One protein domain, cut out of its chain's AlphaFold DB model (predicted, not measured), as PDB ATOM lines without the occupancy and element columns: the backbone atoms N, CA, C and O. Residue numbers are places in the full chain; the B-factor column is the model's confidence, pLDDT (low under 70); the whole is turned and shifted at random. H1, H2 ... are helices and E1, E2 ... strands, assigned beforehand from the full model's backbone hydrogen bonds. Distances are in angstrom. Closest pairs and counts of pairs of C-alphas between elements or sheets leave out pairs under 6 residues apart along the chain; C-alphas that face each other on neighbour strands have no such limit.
ATOM      1  N   ASP A  60       5.492   3.133  34.148       92.44
ATOM      2  CA  ASP A  60       4.365   3.992  33.799       92.44
ATOM      3  C   ASP A  60       4.202   4.038  32.278       92.44
ATOM      4  O   ASP A  60       4.932   4.743  31.574       92.44
ATOM      5  N   GLN A  61       3.243   3.256  31.782       94.75
ATOM      6  CA  GLN A  61       2.974   3.139  30.357       94.75
ATOM      7  C   GLN A  61       2.529   4.452  29.720       94.75
ATOM      8  O   GLN A  61       2.977   4.776  28.621       94.75
ATOM      9  N   GLN A  62       1.676   5.223  30.390       95.62
ATOM     10  CA  GLN A  62       1.160   6.469  29.828       95.62
ATOM     11  C   GLN A  62       2.282   7.500  29.672       95.62
ATOM     12  O   GLN A  62       2.419   8.128  28.616       95.62
ATOM     13  N   THR A  63       3.117   7.635  30.702       96.25
ATOM     14  CA  THR A  63       4.282   8.521  30.673       96.25
ATOM     15  C   THR A  63       5.292   8.073  29.616       96.25
ATOM     16  O   THR A  63       5.773   8.893  28.835       96.25
ATOM     17  N   ALA A  64       5.567   6.768  29.521       96.31
ATOM     18  CA  ALA A  64       6.463   6.224  28.504       96.31
ATOM     19  C   ALA A  64       5.947   6.462  27.075       96.31
ATOM     20  O   ALA A  64       6.721   6.873  26.217       96.31
ATOM     21  N   PHE A  65       4.654   6.260  26.813       97.94
ATOM     22  CA  PHE A  65       4.061   6.527  25.498       97.94
ATOM     23  C   PHE A  65       4.151   8.005  25.123       97.94
ATOM     24  O   PHE A  65       4.535   8.331  24.004       97.94
ATOM     25  N   THR A  66       3.896   8.904  26.071       97.94
ATOM     26  CA  THR A  66       4.066  10.345  25.835       97.94
ATOM     27  C   THR A  66       5.513  10.670  25.448       97.94
ATOM     28  O   THR A  66       5.750  11.304  24.423       97.94
ATOM     29  N   ALA A  67       6.488  10.153  26.205       97.62
ATOM     30  CA  ALA A  67       7.906  10.354  25.913       97.62
ATOM     31  C   ALA A  67       8.319   9.788  24.543       97.62
ATOM     32  O   ALA A  67       9.079  10.424  23.814       97.62
ATOM     33  N   ILE A  68       7.808   8.608  24.176       98.31
ATOM     34  CA  ILE A  68       8.078   7.972  22.881       98.31
ATOM     35  C   ILE A  68       7.530   8.829  21.736       98.31
ATOM     36  O   ILE A  68       8.272   9.113  20.803       98.31
ATOM     37  N   ALA A  69       6.276   9.283  21.819       98.25
ATOM     38  CA  ALA A  69       5.634  10.073  20.766       98.25
ATOM     39  C   ALA A  69       6.322  11.429  20.515       98.25
ATOM     40  O   ALA A  69       6.299  11.948  19.402       98.25
ATOM     41  N   GLU A  70       6.951  12.004  21.542       97.81
ATOM     42  CA  GLU A  70       7.728  13.244  21.433       97.81
ATOM     43  C   GLU A  70       9.176  13.015  20.961       97.81
ATOM     44  O   GLU A  70       9.911  13.971  20.692       97.81
ATOM     45  N   SER A  71       9.601  11.756  20.842       98.31
ATOM     46  CA  SER A  71      10.969  11.377  20.501       98.31
ATOM     47  C   SER A  71      11.115  10.995  19.030       98.31
ATOM     48  O   SER A  71      10.241  10.383  18.420       98.31
ATOM     49  N   LYS A  72      12.288  11.293  18.461       98.44
ATOM     50  CA  LYS A  72      12.670  10.815  17.119       98.44
ATOM     51  C   LYS A  72      13.144   9.363  17.133       98.44
ATOM     52  O   LYS A  72      12.953   8.647  16.155       98.44
ATOM     53  N   ILE A  73      13.793   8.961  18.224       98.62
ATOM     54  CA  ILE A  73      14.353   7.627  18.424       98.62
ATOM     55  C   ILE A  73      14.061   7.203  19.864       98.62
ATOM     56  O   ILE A  73      14.347   7.952  20.796       98.62
ATOM     57  N   MET A  74      13.524   6.002  20.037       98.31
ATOM     58  CA  MET A  74      13.462   5.290  21.305       98.31
ATOM     59  C   MET A  74      14.682   4.371  21.399       98.31
ATOM     60  O   MET A  74      14.787   3.414  20.637       98.31
ATOM     61  N   TYR A  75      15.590   4.660  22.330       98.00
ATOM     62  CA  TYR A  75      16.729   3.798  22.650       98.00
ATOM     63  C   TYR A  75      16.395   2.892  23.835       98.00
ATOM     64  O   TYR A  75      15.888   3.377  24.849       98.00
ATOM     65  N   THR A  76      16.686   1.596  23.736       95.94
ATOM     66  CA  THR A  76      16.453   0.657  24.839       95.94
ATOM     67  C   THR A  76      17.367  -0.562  24.787       95.94
ATOM     68  O   THR A  76      17.837  -0.965  23.728       95.94
ATOM     69  N   MET A  77      17.572  -1.185  25.944       95.06
ATOM     70  CA  MET A  77      18.170  -2.508  26.072       95.06
ATOM     71  C   MET A  77      17.034  -3.479  26.454       95.06
ATOM     72  O   MET A  77      16.496  -3.361  27.560       95.06
ATOM     73  N   PRO A  78      16.583  -4.379  25.558       94.56
ATOM     74  CA  PRO A  78      15.310  -5.096  25.691       94.56
ATOM     75  C   PRO A  78      15.367  -6.293  26.661       94.56
ATOM     76  O   PRO A  78      15.022  -7.412  26.297       94.56
ATOM     77  N   GLY A  79      15.769  -6.060  27.916       89.62
ATOM     78  CA  GLY A  79      15.833  -7.092  28.964       89.62
ATOM     79  C   GLY A  79      14.467  -7.601  29.450       89.62
ATOM     80  O   GLY A  79      14.385  -8.658  30.065       89.62
ATOM     81  N   ASP A  80      13.392  -6.869  29.150       92.00
ATOM     82  CA  ASP A  80      12.002  -7.311  29.292       92.00
ATOM     83  C   ASP A  80      11.358  -7.291  27.901       92.00
ATOM     84  O   ASP A  80      11.028  -6.227  27.363       92.00
ATOM     85  N   LEU A  81      11.231  -8.476  27.298       92.81
ATOM     86  CA  LEU A  81      10.763  -8.629  25.923       92.81
ATOM     87  C   LEU A  81       9.291  -8.227  25.754       92.81
ATOM     88  O   LEU A  81       8.921  -7.707  24.698       92.81
ATOM     89  N   GLU A  82       8.451  -8.441  26.770       94.06
ATOM     90  CA  GLU A  82       7.032  -8.072  26.719       94.06
ATOM     91  C   GLU A  82       6.888  -6.553  26.713       94.06
ATOM     92  O   GLU A  82       6.270  -5.979  25.809       94.06
ATOM     93  N   LYS A  83       7.554  -5.883  27.659       95.25
ATOM     94  CA  LYS A  83       7.599  -4.422  27.718       95.25
ATOM     95  C   LYS A  83       8.205  -3.819  26.454       95.25
ATOM     96  O   LYS A  83       7.638  -2.872  25.905       95.25
ATOM     97  N   TYR A  84       9.323  -4.366  25.972       96.88
ATOM     98  CA  TYR A  84       9.942  -3.934  24.719       96.88
ATOM     99  C   TYR A  84       8.959  -4.023  23.551       96.88
ATOM    100  O   TYR A  84       8.808  -3.058  22.806       96.88
ATOM    101  N   THR A  85       8.256  -5.150  23.419       97.38
ATOM    102  CA  THR A  85       7.305  -5.376  22.327       97.38
ATOM    103  C   THR A  85       6.220  -4.301  22.314       97.38
ATOM    104  O   THR A  85       5.963  -3.703  21.269       97.38
ATOM    105  N   VAL A  86       5.636  -3.996  23.478       98.06
ATOM    106  CA  VAL A  86       4.610  -2.950  23.619       98.06
ATOM    107  C   VAL A  86       5.166  -1.569  23.253       98.06
ATOM    108  O   VAL A  86       4.541  -0.828  22.492       98.06
ATOM    109  N   GLN A  87       6.350  -1.219  23.759       98.00
ATOM    110  CA  GLN A  87       6.971   0.085  23.511       98.00
ATOM    111  C   GLN A  87       7.386   0.270  22.048       98.00
ATOM    112  O   GLN A  87       7.110   1.316  21.463       98.00
ATOM    113  N   ALA A  88       7.991  -0.745  21.430       98.44
ATOM    114  CA  ALA A  88       8.464  -0.686  20.050       98.44
ATOM    115  C   ALA A  88       7.305  -0.649  19.040       98.44
ATOM    116  O   ALA A  88       7.345   0.115  18.075       98.44
ATOM    117  N   GLN A  89       6.229  -1.406  19.284       98.38
ATOM    118  CA  GLN A  89       5.006  -1.311  18.479       98.38
ATOM    119  C   GLN A  89       4.386   0.087  18.562       98.38
ATOM    120  O   GLN A  89       3.992   0.655  17.538       98.38
ATOM    121  N   TYR A  90       4.338   0.664  19.765       98.69
ATOM    122  CA  TYR A  90       3.850   2.025  19.944       98.69
ATOM    123  C   TYR A  90       4.754   3.049  19.242       98.69
ATOM    124  O   TYR A  90       4.237   3.875  18.493       98.69
ATOM    125  N   ALA A  91       6.080   2.953  19.384       98.69
ATOM    126  CA  ALA A  91       7.044   3.827  18.710       98.69
ATOM    127  C   ALA A  91       6.842   3.848  17.186       98.69
ATOM    128  O   ALA A  91       6.691   4.919  16.595       98.69
ATOM    129  N   ARG A  92       6.692   2.672  16.565       97.38
ATOM    130  CA  ARG A  92       6.388   2.555  15.129       97.38
ATOM    131  C   ARG A  92       5.089   3.260  14.741       97.38
ATOM    132  O   ARG A  92       5.047   3.924  13.709       97.38
ATOM    133  N   SER A  93       4.049   3.182  15.576       98.19
ATOM    134  CA  SER A  93       2.783   3.897  15.333       98.19
ATOM    135  C   SER A  93       2.920   5.427  15.374       98.19
ATOM    136  O   SER A  93       2.085   6.126  14.807       98.19
ATOM    137  N   GLN A  94       3.969   5.942  16.028       98.44
ATOM    138  CA  GLN A  94       4.261   7.372  16.160       98.44
ATOM    139  C   GLN A  94       5.320   7.873  15.161       98.44
ATOM    140  O   GLN A  94       5.653   9.054  15.166       98.44
ATOM    141  N   ASN A  95       5.821   7.013  14.262       97.56
ATOM    142  CA  ASN A  95       6.992   7.284  13.411       97.56
ATOM    143  C   ASN A  95       8.276   7.590  14.210       97.56
ATOM    144  O   ASN A  95       9.158   8.308  13.735       97.56
ATOM    145  N   THR A  96       8.387   7.033  15.414       98.75
ATOM    146  CA  THR A  96       9.599   7.062  16.235       98.75
ATOM    147  C   THR A  96      10.431   5.826  15.916       98.75
ATOM    148  O   THR A  96       9.925   4.707  16.000       98.75
ATOM    149  N   LEU A  97      11.705   6.017  15.566       98.75
ATOM    150  CA  LEU A  97      12.614   4.903  15.287       98.75
ATOM    151  C   LEU A  97      12.948   4.136  16.570       98.75
ATOM    152  O   LEU A  97      13.028   4.723  17.646       98.75
ATOM    153  N   VAL A  98      13.208   2.842  16.455       98.75
ATOM    154  CA  VAL A  98      13.577   1.964  17.565       98.75
ATOM    155  C   VAL A  98      15.052   1.587  17.445       98.75
ATOM    156  O   VAL A  98      15.456   0.906  16.505       98.75
ATOM    157  N   ALA A  99      15.861   2.018  18.409       98.62
ATOM    158  CA  ALA A  99      17.256   1.620  18.547       98.62
ATOM    159  C   ALA A  99      17.406   0.658  19.729       98.62
ATOM    160  O   ALA A  99      16.993   0.980  20.847       98.62
ATOM    161  N   VAL A 100      17.998  -0.510  19.486       97.88
ATOM    162  CA  VAL A 100      18.225  -1.533  20.512       97.88
ATOM    163  C   VAL A 100      19.706  -1.785  20.736       97.88
ATOM    164  O   VAL A 100      20.476  -1.862  19.780       97.88
ATOM    165  N   ASP A 101      20.074  -1.941  22.002       96.50
ATOM    166  CA  ASP A 101      21.394  -2.401  22.431       96.50
ATOM    167  C   ASP A 101      21.310  -3.865  22.872       96.50
ATOM    168  O   ASP A 101      20.438  -4.231  23.668       96.50
ATOM    169  N   ILE A 102      22.163  -4.717  22.305       93.94
ATOM    170  CA  ILE A 102      22.125  -6.167  22.484       93.94
ATOM    171  C   ILE A 102      23.425  -6.626  23.139       93.94
ATOM    172  O   ILE A 102      24.487  -6.716  22.519       93.94
ATOM    173  N   GLU A 103      23.290  -6.979  24.414       90.62
ATOM    174  CA  GLU A 103      24.334  -7.560  25.252       90.62
ATOM    175  C   GLU A 103      24.106  -9.070  25.484       90.62
ATOM    176  O   GLU A 103      22.995  -9.567  25.266       90.62
ATOM    177  N   PRO A 104      25.114  -9.824  25.980       87.25
ATOM    178  CA  PRO A 104      25.005 -11.274  26.185       87.25
ATOM    179  C   PRO A 104      23.812 -11.738  27.029       87.25
ATOM    180  O   PRO A 104      23.359 -12.869  26.892       87.25
ATOM    181  N   HIS A 105      23.308 -10.882  27.918       86.31
ATOM    182  CA  HIS A 105      22.205 -11.197  28.826       86.31
ATOM    183  C   HIS A 105      20.821 -10.794  28.284       86.31
ATOM    184  O   HIS A 105      19.826 -10.967  28.983       86.31
ATOM    185  N   ILE A 106      20.749 -10.250  27.062       88.94
ATOM    186  CA  ILE A 106      19.518  -9.707  26.464       88.94
ATOM    187  C   ILE A 106      18.801 -10.715  25.578       88.94
ATOM    188  O   ILE A 106      17.593 -10.895  25.700       88.94
ATOM    189  N   ALA A 107      19.538 -11.373  24.689       85.50
ATOM    190  CA  ALA A 107      19.003 -12.401  23.810       85.50
ATOM    191  C   ALA A 107      19.787 -13.690  24.035       85.50
ATOM    192  O   ALA A 107      20.980 -13.760  23.745       85.50
ATOM    193  N   SER A 108      19.101 -14.701  24.564       79.25
ATOM    194  CA  SER A 108      19.712 -15.995  24.895       79.25
ATOM    195  C   SER A 108      19.768 -16.970  23.714       79.25
ATOM    196  O   SER A 108      20.499 -17.957  23.767       79.25
ATOM    197  N   ASP A 109      19.015 -16.687  22.646       84.50
ATOM    198  CA  ASP A 109      18.954 -17.496  21.434       84.50
ATOM    199  C   ASP A 109      18.537 -16.670  20.198       84.50
ATOM    200  O   ASP A 109      18.134 -15.502  20.283       84.50
ATOM    201  N   LYS A 110      18.600 -17.319  19.027       88.81
ATOM    202  CA  LYS A 110      18.226 -16.737  17.728       88.81
ATOM    203  C   LYS A 110      16.751 -16.353  17.621       88.81
ATOM    204  O   LYS A 110      16.419 -15.455  16.850       88.81
ATOM    205  N   GLU A 111      15.855 -17.036  18.329       90.81
ATOM    206  CA  GLU A 111      14.417 -16.761  18.258       90.81
ATOM    207  C   GLU A 111      14.088 -15.455  18.988       90.81
ATOM    208  O   GLU A 111      13.384 -14.596  18.452       90.81
ATOM    209  N   GLN A 112      14.634 -15.276  20.192       90.62
ATOM    210  CA  GLN A 112      14.547 -14.027  20.942       90.62
ATOM    211  C   GLN A 112      15.202 -12.883  20.173       90.62
ATOM    212  O   GLN A 112      14.599 -11.815  20.046       90.62
ATOM    213  N   LEU A 113      16.382 -13.126  19.594       93.00
ATOM    214  CA  LEU A 113      17.056 -12.145  18.752       93.00
ATOM    215  C   LEU A 113      16.162 -11.701  17.587       93.00
ATOM    216  O   LEU A 113      15.949 -10.506  17.400       93.00
ATOM    217  N   ALA A 114      15.569 -12.641  16.846       93.50
ATOM    218  CA  ALA A 114      14.675 -12.322  15.736       93.50
ATOM    219  C   ALA A 114      13.448 -11.509  16.187       93.50
ATOM    220  O   ALA A 114      13.038 -10.577  15.496       93.50
ATOM    221  N   LYS A 115      12.860 -11.812  17.355       94.62
ATOM    222  CA  LYS A 115      11.748 -11.022  17.922       94.62
ATOM    223  C   LYS A 115      12.163  -9.579  18.208       94.62
ATOM    224  O   LYS A 115      11.399  -8.666  17.900       94.62
ATOM    225  N   ILE A 116      13.365  -9.379  18.751       96.12
ATOM    226  CA  ILE A 116      13.920  -8.047  19.008       96.12
ATOM    227  C   ILE A 116      14.143  -7.305  17.687       96.12
ATOM    228  O   ILE A 116      13.584  -6.223  17.494       96.12
ATOM    229  N   LEU A 117      14.892  -7.908  16.760       95.69
ATOM    230  CA  LEU A 117      15.278  -7.292  15.487       95.69
ATOM    231  C   LEU A 117      14.074  -6.953  14.602       95.69
ATOM    232  O   LEU A 117      14.046  -5.884  14.001       95.69
ATOM    233  N   ASN A 118      13.029  -7.785  14.596       96.38
ATOM    234  CA  ASN A 118      11.798  -7.525  13.837       96.38
ATOM    235  C   ASN A 118      11.115  -6.198  14.200       96.38
ATOM    236  O   ASN A 118      10.343  -5.664  13.395       96.38
ATOM    237  N   LEU A 119      11.354  -5.682  15.409       97.62
ATOM    238  CA  LEU A 119      10.786  -4.432  15.911       97.62
ATOM    239  C   LEU A 119      11.788  -3.267  15.949       97.62
ATOM    240  O   LEU A 119      11.358  -2.127  16.114       97.62
ATOM    241  N   ALA A 120      13.077  -3.533  15.734       97.81
ATOM    242  CA  ALA A 120      14.124  -2.522  15.712       97.81
ATOM    243  C   ALA A 120      14.279  -1.886  14.320       97.81
ATOM    244  O   ALA A 120      13.995  -2.509  13.299       97.81
ATOM    245  N   ASP A 121      14.744  -0.640  14.292       97.94
ATOM    246  CA  ASP A 121      15.245   0.053  13.098       97.94
ATOM    247  C   ASP A 121      16.780   0.123  13.109       97.94
ATOM    248  O   ASP A 121      17.423   0.157  12.062       97.94
ATOM    249  N   ILE A 122      17.374   0.149  14.307       97.62
ATOM    250  CA  ILE A 122      18.819   0.168  14.537       97.62
ATOM    251  C   ILE A 122      19.132  -0.876  15.606       97.62
ATOM    252  O   ILE A 122      18.574  -0.821  16.700       97.62
ATOM    253  N   ALA A 123      20.038  -1.804  15.310       95.31
ATOM    254  CA  ALA A 123      20.546  -2.768  16.278       95.31
ATOM    255  C   ALA A 123      22.038  -2.531  16.516       95.31
ATOM    256  O   ALA A 123      22.820  -2.415  15.570       95.31
ATOM    257  N   ILE A 124      22.416  -2.439  17.786       95.25
ATOM    258  CA  ILE A 124      23.786  -2.234  18.246       95.25
ATOM    259  C   ILE A 124      24.180  -3.481  19.028       95.25
ATOM    260  O   ILE A 124      23.435  -3.942  19.886       95.25
ATOM    261  N   PHE A 125      25.345  -4.032  18.708       93.19
ATOM    262  CA  PHE A 125      25.902  -5.189  19.392       93.19
ATOM    263  C   PHE A 125      27.318  -4.866  19.852       93.19
ATOM    264  O   PHE A 125      28.086  -4.240  19.115       93.19
ATOM    265  N   ASN A 126      27.697  -5.381  21.019       90.88
ATOM    266  CA  ASN A 126      29.098  -5.703  21.263       90.88
ATOM    267  C   ASN A 126      29.407  -7.117  20.730       90.88
ATOM    268  O   ASN A 126      28.504  -7.871  20.360       90.88
ATOM    269  N   GLN A 127      30.691  -7.475  20.663       90.69
ATOM    270  CA  GLN A 127      31.109  -8.773  20.125       90.69
ATOM    271  C   GLN A 127      30.471  -9.939  20.893       90.69
ATOM    272  O   GLN A 127      29.871 -10.816  20.278       90.69
ATOM    273  N   ASP A 128      30.529  -9.912  22.224       89.25
ATOM    274  CA  ASP A 128      30.001 -10.997  23.055       89.25
ATOM    275  C   ASP A 128      28.480 -11.154  22.910       89.25
ATOM    276  O   ASP A 128      27.972 -12.271  22.848       89.25
ATOM    277  N   GLY A 129      27.741 -10.046  22.832       87.94
ATOM    278  CA  GLY A 129      26.293 -10.023  22.649       87.94
ATOM    279  C   GLY A 129      25.893 -10.550  21.280       87.94
ATOM    280  O   GLY A 129      24.943 -11.326  21.173       87.94
ATOM    281  N   PHE A 130      26.661 -10.215  20.240       90.94
ATOM    282  CA  PHE A 130      26.485 -10.796  18.914       90.94
ATOM    283  C   PHE A 130      26.699 -12.310  18.934       90.94
ATOM    284  O   PHE A 130      25.831 -13.063  18.491       90.94
ATOM    285  N   THR A 131      27.819 -12.777  19.489       90.75
ATOM    286  CA  THR A 131      28.150 -14.206  19.535       90.75
ATOM    287  C   THR A 131      27.163 -14.998  20.395       90.75
ATOM    288  O   THR A 131      26.730 -16.076  19.986       90.75
ATOM    289  N   ALA A 132      26.750 -14.469  21.549       87.69
ATOM    290  CA  ALA A 132      25.786 -15.121  22.435       87.69
ATOM    291  C   ALA A 132      24.422 -15.318  21.754       87.69
ATOM    292  O   ALA A 132      23.867 -16.415  21.789       87.69
ATOM    293  N   SER A 133      23.924 -14.272  21.090       87.12
ATOM    294  CA  SER A 133      22.587 -14.239  20.482       87.12
ATOM    295  C   SER A 133      22.506 -14.930  19.113       87.12
ATOM    296  O   SER A 133      21.486 -15.535  18.775       87.12
ATOM    297  N   SER A 134      23.576 -14.869  18.311       85.12
ATOM    298  CA  SER A 134      23.617 -15.403  16.940       85.12
ATOM    299  C   SER A 134      24.354 -16.741  16.809       85.12
ATOM    300  O   SER A 134      24.213 -17.422  15.789       85.12
ATOM    301  N   HIS A 135      25.128 -17.142  17.822       87.50
ATOM    302  CA  HIS A 135      26.033 -18.299  17.792       87.50
ATOM    303  C   HIS A 135      27.064 -18.259  16.645       87.50
ATOM    304  O   HIS A 135      27.514 -19.304  16.170       87.50
ATOM    305  N   CYS A 136      27.415 -17.061  16.176       87.31
ATOM    306  CA  CYS A 136      28.400 -16.811  15.126       87.31
ATOM    307  C   CYS A 136      29.259 -15.593  15.485       87.31
ATOM    308  O   CYS A 136      28.851 -14.755  16.284       87.31
ATOM    309  N   ASP A 137      30.428 -15.472  14.861       88.44
ATOM    310  CA  ASP A 137      31.240 -14.259  14.961       88.44
ATOM    311  C   ASP A 137      30.669 -13.140  14.064       88.44
ATOM    312  O   ASP A 137      30.037 -13.439  13.042       88.44
ATOM    313  N   PRO A 138      30.868 -11.853  14.417       87.06
ATOM    314  CA  PRO A 138      30.317 -10.702  13.695       87.06
ATOM    315  C   PRO A 138      31.059 -10.418  12.380       87.06
ATOM    316  O   PRO A 138      31.652  -9.358  12.178       87.06
ATOM    317  N   GLU A 139      31.026 -11.372  11.454       88.31
ATOM    318  CA  GLU A 139      31.541 -11.194  10.101       88.31
ATOM    319  C   GLU A 139      30.517 -10.477   9.208       88.31
ATOM    320  O   GLU A 139      29.306 -10.674   9.323       88.31
ATOM    321  N   PHE A 140      30.998  -9.671   8.255       80.44
ATOM    322  CA  PHE A 140      30.141  -8.872   7.366       80.44
ATOM    323  C   PHE A 140      29.022  -9.670   6.660       80.44
ATOM    324  O   PHE A 140      27.890  -9.183   6.627       80.44
ATOM    325  N   PRO A 141      29.259 -10.893   6.134       83.25
ATOM    326  CA  PRO A 141      28.193 -11.683   5.514       83.25
ATOM    327  C   PRO A 141      27.090 -12.093   6.496       83.25
ATOM    328  O   PRO A 141      25.931 -12.177   6.102       83.25
ATOM    329  N   VAL A 142      27.445 -12.335   7.762       81.31
ATOM    330  CA  VAL A 142      26.494 -12.707   8.818       81.31
ATOM    331  C   VAL A 142      25.649 -11.494   9.197       81.31
ATOM    332  O   VAL A 142      24.429 -11.599   9.256       81.31
ATOM    333  N   LEU A 143      26.281 -10.327   9.360       78.94
ATOM    334  CA  LEU A 143      25.596  -9.068   9.677       78.94
ATOM    335  C   LEU A 143      24.577  -8.658   8.607       78.94
ATOM    336  O   LEU A 143      23.512  -8.158   8.942       78.94
ATOM    337  N   HIS A 144      24.883  -8.882   7.327       77.25
ATOM    338  CA  HIS A 144      23.978  -8.551   6.219       77.25
ATOM    339  C   HIS A 144      22.793  -9.533   6.086       77.25
ATOM    340  O   HIS A 144      21.841  -9.261   5.354       77.25
ATOM    341  N   ALA A 145      22.862 -10.704   6.722       80.44
ATOM    342  CA  ALA A 145      21.839 -11.745   6.620       80.44
ATOM    343  C   ALA A 145      20.839 -11.757   7.792       80.44
ATOM    344  O   ALA A 145      19.883 -12.534   7.739       80.44
ATOM    345  N   LEU A 146      21.084 -10.948   8.830       74.00
ATOM    346  CA  LEU A 146      20.185 -10.728   9.969       74.00
ATOM    347  C   LEU A 146      19.026  -9.799   9.595       74.00
ATOM    348  O   LEU A 146      17.910 -10.071  10.091       74.00
TER     349      LEU A 146
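This is residues 60 to 146 of the 146 residues of the protein "Carbohydrate kinase family protein" of Klebsiella pneumoniae (UniProt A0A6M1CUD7). A small wall of three parallel strands, E1, E2 and E3, has the long helix H2 packed along one face, over E1 and E2. H1 sits beside H2 at one end of the elongated body, H3 meets the sheet with residues 113 to 117, and H4 and the short H5 lie toward the other end. The printed part has 87 residues, with five named helices and three named strands that follow each other along the chain as H1, E1, H2, E2, H3, E3, H4, H5, and its class is mixed, helices and strands. It is compact, with a radius of gyration of the C-alphas of 13.2 A, and spans 39 by 21 by 18 A.

Start at H1, residues 61 to 69, which touches H2, residues 81 to 93, at a steep tilt of 43 degrees, the same way; their closest C-alphas, of Ile 68 and Ala 91, are 6.0 A apart. Between them comes E1, residues 73 to 76, an edge strand parallel to the inner strand E2, residues 97 to 102; look for N 74 and O 97 at 2.8 A. H2 runs along the strands at a height over the sheet of 10.0 A, two layers with helix on one face. E1, H2 and E2 form a strand-helix-strand unit, parallel neighbour strands with a helix between, and its crossover is right-handed. Next, H3, residues 110 to 117, only grazes the sheet. E3, residues 122 to 125, is parallel to E2, with N 102 and O 124 at 2.8 A; E2, H3 and E3 form a second right-handed unit. H4, residues 127 to 134, also only grazes the sheet and touches H3, the closest C-alphas being those of Lys 110 and Ser 134, 5.6 A apart. H5, residues 140 to 143, is apart from H4. In H1, H2, H3 and H4 every O i to N i+4 pair is within hydrogen-bond range; H5 is too short for one.

Find C-alpha 61 at (2.974, 3.139, 30.357), where H1 begins its 12.1 A. E1 follows with 9.7 A, and H2 runs 18.2 A from C-alpha 81 at (10.763, -8.629, 25.923). E2 covers 16.3 A, H3 10.1 A, E3 10.1 A and H4 10.5 A. H5, 5.1 A long, ends at C-alpha 143 at (25.596, -9.068, 9.677).

The C-alphas of Gln 62 and Pro 141, the two farthest apart, are 40.6 A apart. The printed part has no cut and no long link. The mean pLDDT of the printed part is 92.8, that of H5 is 81, and no printed residue is under 70.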